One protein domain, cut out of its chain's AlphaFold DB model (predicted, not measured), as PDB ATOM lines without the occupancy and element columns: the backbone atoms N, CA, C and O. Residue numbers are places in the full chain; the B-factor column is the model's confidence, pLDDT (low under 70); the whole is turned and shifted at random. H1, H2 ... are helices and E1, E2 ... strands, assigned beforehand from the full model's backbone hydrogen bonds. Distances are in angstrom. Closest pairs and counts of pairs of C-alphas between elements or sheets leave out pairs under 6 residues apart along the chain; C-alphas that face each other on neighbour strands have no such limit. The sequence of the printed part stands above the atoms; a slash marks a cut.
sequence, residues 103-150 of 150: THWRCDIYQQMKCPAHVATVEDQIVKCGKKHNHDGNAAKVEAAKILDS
ATOM      1  N   THR A 103     -22.231 -33.194 -26.361       86.19
ATOM      2  CA  THR A 103     -22.878 -32.338 -27.350       86.19
ATOM      3  C   THR A 103     -23.098 -33.136 -28.631       86.19
ATOM      4  O   THR A 103     -22.162 -33.685 -29.214       86.19
ATOM      5  N   HIS A 104     -24.354 -33.241 -29.066       87.69
ATOM      6  CA  HIS A 104     -24.733 -33.965 -30.278       87.69
ATOM      7  C   HIS A 104     -24.875 -33.015 -31.471       87.69
ATOM      8  O   HIS A 104     -25.768 -32.171 -31.515       87.69
ATOM      9  N   TRP A 105     -24.053 -33.231 -32.490       91.00
ATOM     10  CA  TRP A 105     -24.018 -32.462 -33.728       91.00
ATOM     11  C   TRP A 105     -24.689 -33.236 -34.860       91.00
ATOM     12  O   TRP A 105     -24.453 -34.432 -35.045       91.00
ATOM     13  N   ARG A 106     -25.516 -32.552 -35.651       92.19
ATOM     14  CA  ARG A 106     -26.089 -33.077 -36.900       92.19
ATOM     15  C   ARG A 106     -25.524 -32.314 -38.088       92.19
ATOM     16  O   ARG A 106     -25.095 -31.175 -37.948       92.19
ATOM     17  N   CYS A 107     -25.569 -32.940 -39.260       89.62
ATOM     18  CA  CYS A 107     -25.232 -32.266 -40.509       89.62
ATOM     19  C   CYS A 107     -26.130 -31.035 -40.738       89.62
ATOM     20  O   CYS A 107     -27.340 -31.085 -40.520       89.62
ATOM     21  N   ASP A 108     -25.546 -29.950 -41.234       87.25
ATOM     22  CA  ASP A 108     -26.222 -28.705 -41.614       87.25
ATOM     23  C   ASP A 108     -27.295 -28.894 -42.705       87.25
ATOM     24  O   ASP A 108     -28.300 -28.188 -42.723       87.25
ATOM     25  N   ILE A 109     -27.125 -29.893 -43.575       86.56
ATOM     26  CA  ILE A 109     -28.064 -30.251 -44.652       86.56
ATOM     27  C   ILE A 109     -29.027 -31.378 -44.200       86.56
ATOM     28  O   ILE A 109     -29.801 -31.917 -44.994       86.56
ATOM     29  N   TYR A 110     -29.049 -31.731 -42.904       87.06
ATOM     30  CA  TYR A 110     -29.922 -32.776 -42.342       87.06
ATOM     31  C   TYR A 110     -31.383 -32.632 -42.789       87.06
ATOM     32  O   TYR A 110     -31.993 -33.607 -43.220       87.06
ATOM     33  N   GLN A 111     -31.936 -31.418 -42.729       84.50
ATOM     34  CA  GLN A 111     -33.345 -31.178 -43.053       84.50
ATOM     35  C   GLN A 111     -33.644 -31.243 -44.558       84.50
ATOM     36  O   GLN A 111     -34.752 -31.612 -44.935       84.50
ATOM     37  N   GLN A 112     -32.669 -30.925 -45.415       88.25
ATOM     38  CA  GLN A 112     -32.859 -30.871 -46.869       88.25
ATOM     39  C   GLN A 112     -32.659 -32.247 -47.519       88.25
ATOM     40  O   GLN A 112     -33.476 -32.675 -48.329       88.25
ATOM     41  N   MET A 113     -31.604 -32.972 -47.127       80.31
ATOM     42  CA  MET A 113     -31.198 -34.243 -47.752       80.31
ATOM     43  C   MET A 113     -31.499 -35.473 -46.883       80.31
ATOM     44  O   MET A 113     -31.093 -36.589 -47.216       80.31
ATOM     45  N   LYS A 114     -32.175 -35.278 -45.737       89.56
ATOM     46  CA  LYS A 114     -32.406 -36.317 -44.713       89.56
ATOM     47  C   LYS A 114     -31.113 -37.058 -44.354       89.56
ATOM     48  O   LYS A 114     -31.097 -38.281 -44.216       89.56
ATOM     49  N   CYS A 115     -30.018 -36.305 -44.252       87.75
ATOM     50  CA  CYS A 115     -28.690 -36.860 -44.026       87.75
ATOM     51  C   CYS A 115     -28.635 -37.564 -42.661       87.75
ATOM     52  O   CYS A 115     -28.942 -36.942 -41.650       87.75
ATOM     53  N   PRO A 116     -28.252 -38.849 -42.569       89.06
ATOM     54  CA  PRO A 116     -28.287 -39.580 -41.301       89.06
ATOM     55  C   PRO A 116     -27.066 -39.316 -40.401       89.06
ATOM     56  O   PRO A 116     -26.966 -39.895 -39.311       89.06
ATOM     57  N   ALA A 117     -26.124 -38.493 -40.864       90.81
ATOM     58  CA  ALA A 117     -24.866 -38.242 -40.184       90.81
ATOM     59  C   ALA A 117     -25.050 -37.410 -38.913       90.81
ATOM     60  O   ALA A 117     -25.757 -36.398 -38.887       90.81
ATOM     61  N   HIS A 118     -24.389 -37.862 -37.853       91.94
ATOM     62  CA  HIS A 118     -24.318 -37.171 -36.575       91.94
ATOM     63  C   HIS A 118     -22.993 -37.490 -35.888       91.94
ATOM     64  O   HIS A 118     -22.409 -38.551 -36.118       91.94
ATOM     65  N   VAL A 119     -22.546 -36.583 -35.032       91.12
ATOM     66  CA  VAL A 119     -21.320 -36.701 -34.242       91.12
ATOM     67  C   VAL A 119     -21.654 -36.355 -32.794       91.12
ATOM     68  O   VAL A 119     -22.534 -35.536 -32.552       91.12
ATOM     69  N   ALA A 120     -21.001 -36.991 -31.831       89.00
ATOM     70  CA  ALA A 120     -21.048 -36.574 -30.435       89.00
ATOM     71  C   ALA A 120     -19.650 -36.143 -29.988       89.00
ATOM     72  O   ALA A 120     -18.675 -36.851 -30.271       89.00
ATOM     73  N   THR A 121     -19.573 -35.006 -29.300       88.88
ATOM     74  CA  THR A 121     -18.345 -34.488 -28.696       88.88
ATOM     75  C   THR A 121     -18.457 -34.438 -27.178       88.88
ATOM     76  O   THR A 121     -19.554 -34.292 -26.644       88.88
ATOM     77  N   VAL A 122     -17.322 -34.570 -26.501       86.62
ATOM     78  CA  VAL A 122     -17.134 -34.342 -25.062       86.62
ATOM     79  C   VAL A 122     -15.953 -33.394 -24.941       86.62
ATOM     80  O   VAL A 122     -14.903 -33.717 -25.488       86.62
ATOM     81  N   GLU A 123     -16.129 -32.235 -24.297       83.25
ATOM     82  CA  GLU A 123     -15.060 -31.228 -24.129       83.25
ATOM     83  C   GLU A 123     -14.305 -30.940 -25.446       83.25
ATOM     84  O   GLU A 123     -13.083 -31.032 -25.531       83.25
ATOM     85  N   ASP A 124     -15.065 -30.689 -26.519       82.81
ATOM     86  CA  ASP A 124     -14.581 -30.454 -27.892       82.81
ATOM     87  C   ASP A 124     -13.824 -31.614 -28.569       82.81
ATOM     88  O   ASP A 124     -13.419 -31.510 -29.730       82.81
ATOM     89  N   GLN A 125     -13.720 -32.774 -27.922       84.81
ATOM     90  CA  GLN A 125     -13.174 -33.988 -28.524       84.81
ATOM     91  C   GLN A 125     -14.271 -34.853 -29.139       84.81
ATOM     92  O   GLN A 125     -15.311 -35.114 -28.533       84.81
ATOM     93  N   ILE A 126     -14.039 -35.349 -30.358       87.75
ATOM     94  CA  ILE A 126     -14.974 -36.245 -31.043       87.75
ATOM     95  C   ILE A 126     -14.910 -37.636 -30.407       87.75
ATOM     96  O   ILE A 126     -13.961 -38.384 -30.628       87.75
ATOM     97  N   VAL A 127     -15.960 -38.008 -29.673       87.00
ATOM     98  CA  VAL A 127     -16.058 -39.322 -29.012       87.00
ATOM     99  C   VAL A 127     -16.835 -40.347 -29.833       87.00
ATOM    100  O   VAL A 127     -16.678 -41.552 -29.641       87.00
ATOM    101  N   LYS A 128     -17.709 -39.902 -30.745       85.00
ATOM    102  CA  LYS A 128     -18.511 -40.816 -31.565       85.00
ATOM    103  C   LYS A 128     -18.896 -40.205 -32.901       85.00
ATOM    104  O   LYS A 128     -19.619 -39.214 -32.947       85.00
ATOM    105  N   CYS A 129     -18.527 -40.887 -33.977       87.75
ATOM    106  CA  CYS A 129     -19.055 -40.634 -35.314       87.75
ATOM    107  C   CYS A 129     -20.178 -41.632 -35.618       87.75
ATOM    108  O   CYS A 129     -20.013 -42.842 -35.470       87.75
ATOM    109  N   GLY A 130     -21.340 -41.115 -36.005       85.81
ATOM    110  CA  GLY A 130     -22.512 -41.894 -36.379       85.81
ATOM    111  C   GLY A 130     -22.450 -42.407 -37.819       85.81
ATOM    112  O   GLY A 130     -21.417 -42.842 -38.320       85.81
ATOM    113  N   LYS A 131     -23.598 -42.380 -38.503       90.06
ATOM    114  CA  LYS A 131     -23.691 -42.801 -39.910       90.06
ATOM    115  C   LYS A 131     -22.913 -41.842 -40.820       90.06
ATOM    116  O   LYS A 131     -22.770 -40.663 -40.510       90.06
ATOM    117  N   LYS A 132     -22.439 -42.350 -41.960       89.88
ATOM    118  CA  LYS A 132     -21.793 -41.529 -42.995       89.88
ATOM    119  C   LYS A 132     -22.806 -40.607 -43.680       89.88
ATOM    120  O   LYS A 132     -24.008 -40.882 -43.674       89.88
ATOM    121  N   HIS A 133     -22.301 -39.536 -44.283       88.62
ATOM    122  CA  HIS A 133     -23.101 -38.645 -45.117       88.62
ATOM    123  C   HIS A 133     -23.602 -39.379 -46.363       88.62
ATOM    124  O   HIS A 133     -22.930 -40.260 -46.897       88.62
ATOM    125  N   ASN A 134     -24.796 -39.009 -46.811       87.25
ATOM    126  CA  ASN A 134     -25.412 -39.490 -48.049       87.25
ATOM    127  C   ASN A 134     -25.287 -38.472 -49.197       87.25
ATOM    128  O   ASN A 134     -25.992 -38.582 -50.194       87.25
ATOM    129  N   HIS A 135     -24.433 -37.467 -49.028       88.75
ATOM    130  CA  HIS A 135     -24.183 -36.388 -49.972       88.75
ATOM    131  C   HIS A 135     -22.713 -35.975 -49.875       88.75
ATOM    132  O   HIS A 135     -22.056 -36.238 -48.863       88.75
ATOM    133  N   ASP A 136     -22.227 -35.283 -50.900       87.69
ATOM    134  CA  ASP A 136     -20.886 -34.711 -50.888       87.69
ATOM    135  C   ASP A 136     -20.808 -33.498 -49.953       87.69
ATOM    136  O   ASP A 136     -21.781 -32.762 -49.747       87.69
ATOM    137  N   GLY A 137     -19.635 -33.298 -49.352       83.75
ATOM    138  CA  GLY A 137     -19.361 -32.138 -48.510       83.75
ATOM    139  C   GLY A 137     -19.146 -30.872 -49.340       83.75
ATOM    140  O   GLY A 137     -18.611 -30.921 -50.445       83.75
ATOM    141  N   ASN A 138     -19.515 -29.716 -48.787       86.31
ATOM    142  CA  ASN A 138     -19.236 -28.424 -49.407       86.31
ATOM    143  C   ASN A 138     -17.935 -27.830 -48.839       86.31
ATOM    144  O   ASN A 138     -17.953 -27.169 -47.801       86.31
ATOM    145  N   ALA A 139     -16.810 -28.067 -49.522       85.00
ATOM    146  CA  ALA A 139     -15.490 -27.601 -49.090       85.00
ATOM    147  C   ALA A 139     -15.404 -26.069 -48.974       85.00
ATOM    148  O   ALA A 139     -14.885 -25.570 -47.981       85.00
ATOM    149  N   ALA A 140     -16.005 -25.330 -49.911       86.19
ATOM    150  CA  ALA A 140     -16.010 -23.866 -49.886       86.19
ATOM    151  C   ALA A 140     -16.696 -23.310 -48.627       86.19
ATOM    152  O   ALA A 140     -16.238 -22.331 -48.041       86.19
ATOM    153  N   LYS A 141     -17.772 -23.962 -48.165       83.69
ATOM    154  CA  LYS A 141     -18.460 -23.580 -46.922       83.69
ATOM    155  C   LYS A 141     -17.600 -23.847 -45.683       83.69
ATOM    156  O   LYS A 141     -17.606 -23.039 -44.759       83.69
ATOM    157  N   VAL A 142     -16.855 -24.952 -45.672       83.31
ATOM    158  CA  VAL A 142     -15.932 -25.292 -44.576       83.31
ATOM    159  C   VAL A 142     -14.754 -24.319 -44.533       83.31
ATOM    160  O   VAL A 142     -14.358 -23.882 -43.458       83.31
ATOM    161  N   GLU A 143     -14.204 -23.953 -45.689       88.31
ATOM    162  CA  GLU A 143     -13.123 -22.968 -45.788       88.31
ATOM    163  C   GLU A 143     -13.576 -21.576 -45.337       88.31
ATOM    164  O   GLU A 143     -12.867 -20.931 -44.572       88.31
ATOM    165  N   ALA A 144     -14.780 -21.148 -45.723       86.81
ATOM    166  CA  ALA A 144     -15.344 -19.877 -45.276       86.81
ATOM    167  C   ALA A 144     -15.582 -19.830 -43.755       86.81
ATOM    168  O   ALA A 144     -15.314 -18.805 -43.134       86.81
ATOM    169  N   ALA A 145     -16.043 -20.930 -43.147       81.69
ATOM    170  CA  ALA A 145     -16.238 -21.009 -41.697       81.69
ATOM    171  C   ALA A 145     -14.914 -20.861 -40.927       81.69
ATOM    172  O   ALA A 145     -14.845 -20.098 -39.972       81.69
ATOM    173  N   LYS A 146     -13.830 -21.487 -41.412       84.69
ATOM    174  CA  LYS A 146     -12.497 -21.363 -40.794       84.69
ATOM    175  C   LYS A 146     -12.004 -19.919 -40.716       84.69
ATOM    176  O   LYS A 146     -11.336 -19.577 -39.753       84.69
ATOM    177  N   ILE A 147     -12.320 -19.086 -41.711       88.06
ATOM    178  CA  ILE A 147     -11.908 -17.673 -41.738       88.06
ATOM    179  C   ILE A 147     -12.618 -16.863 -40.644       88.06
ATOM    180  O   ILE A 147     -12.038 -15.919 -40.125       88.06
ATOM    181  N   LEU A 148     -13.863 -17.211 -40.308       76.81
ATOM    182  CA  LEU A 148     -14.663 -16.494 -39.309       76.81
ATOM    183  C   LEU A 148     -14.339 -16.911 -37.868       76.81
ATOM    184  O   LEU A 148     -14.542 -16.115 -36.958       76.81
ATOM    185  N   ASP A 149     -13.828 -18.130 -37.684       69.81
ATOM    186  CA  ASP A 149     -13.412 -18.674 -36.386       69.81
ATOM    187  C   ASP A 149     -11.910 -18.422 -36.074       69.81
ATOM    188  O   ASP A 149     -11.405 -18.928 -35.071       69.81
ATOM    189  N   SER A 150     -11.192 -17.672 -36.936       60.16
ATOM    190  CA  SER A 150      -9.771 -17.266 -36.795       60.16
ATOM    191  C   SER A 150      -9.621 -15.852 -36.235       60.16
ATOM    192  O   SER A 150      -8.689 -15.642 -35.426       60.16
TER     193      SER A 150
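Overview. This is residues 103 to 150 of the 150 residues of the protein "FLYWCH-type domain-containing protein" of Lamprigera yunnana (UniProt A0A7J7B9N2). A narrow antiparallel sheet of three short strands, E1, E2 and E3, and a small helical turn, H1, beyond one end of it make a slender body; residues 138 to 150, with helix H2, stick out from it as a free arm. The printed part has 48 residues, with two named helices and three named strands in the order E1, H1, E2, E3, H2; the sheet's order is E1, E2, E3. The class is mixed, helices and strands. The whole is only just loose, close to compact, with a radius of gyration of the C-alphas of 11.9 A, and flat, spanning 28 by 28 by 14 A.

Along the chain. E1, residues 103 to 106, begins at C-alpha 103 (-22.878, -32.338, -27.350). H1 is residues 110 to 113. E2, residues 118 to 122, measures 13.9 A from first to last C-alpha, and E3, residues 125 to 129, 11.2 A. H2, residues 139 to 148, measures 14.8 A and ends at C-alpha 148 (-14.663, -16.494, -39.309).

Arrangement. E1 and E2 are antiparallel neighbours at 161 degrees, with N 105 and O 119 2.8 A apart, within hydrogen-bond range. E2 and E3 form a hairpin at 150 degrees, with N 120 and O 128 2.8 A apart, also within range. E1 and E3 are edge strands. Neither H1 nor H2 is on the sheet, and H1 and H2 are apart. In H2, 5 of 6 O i to N i+4 pairs are within hydrogen-bond range; H1 is too short for such a pair, and its one O i to N i+3 pair is not within range.

Size, cuts and confidence. The two farthest C-alphas, of Lys 114 and Ser 150, are 30.6 A apart. The printed part has no cut and no long link. Mean pLDDT of the printed part is 86.0; residues 149 to 150 are under 70.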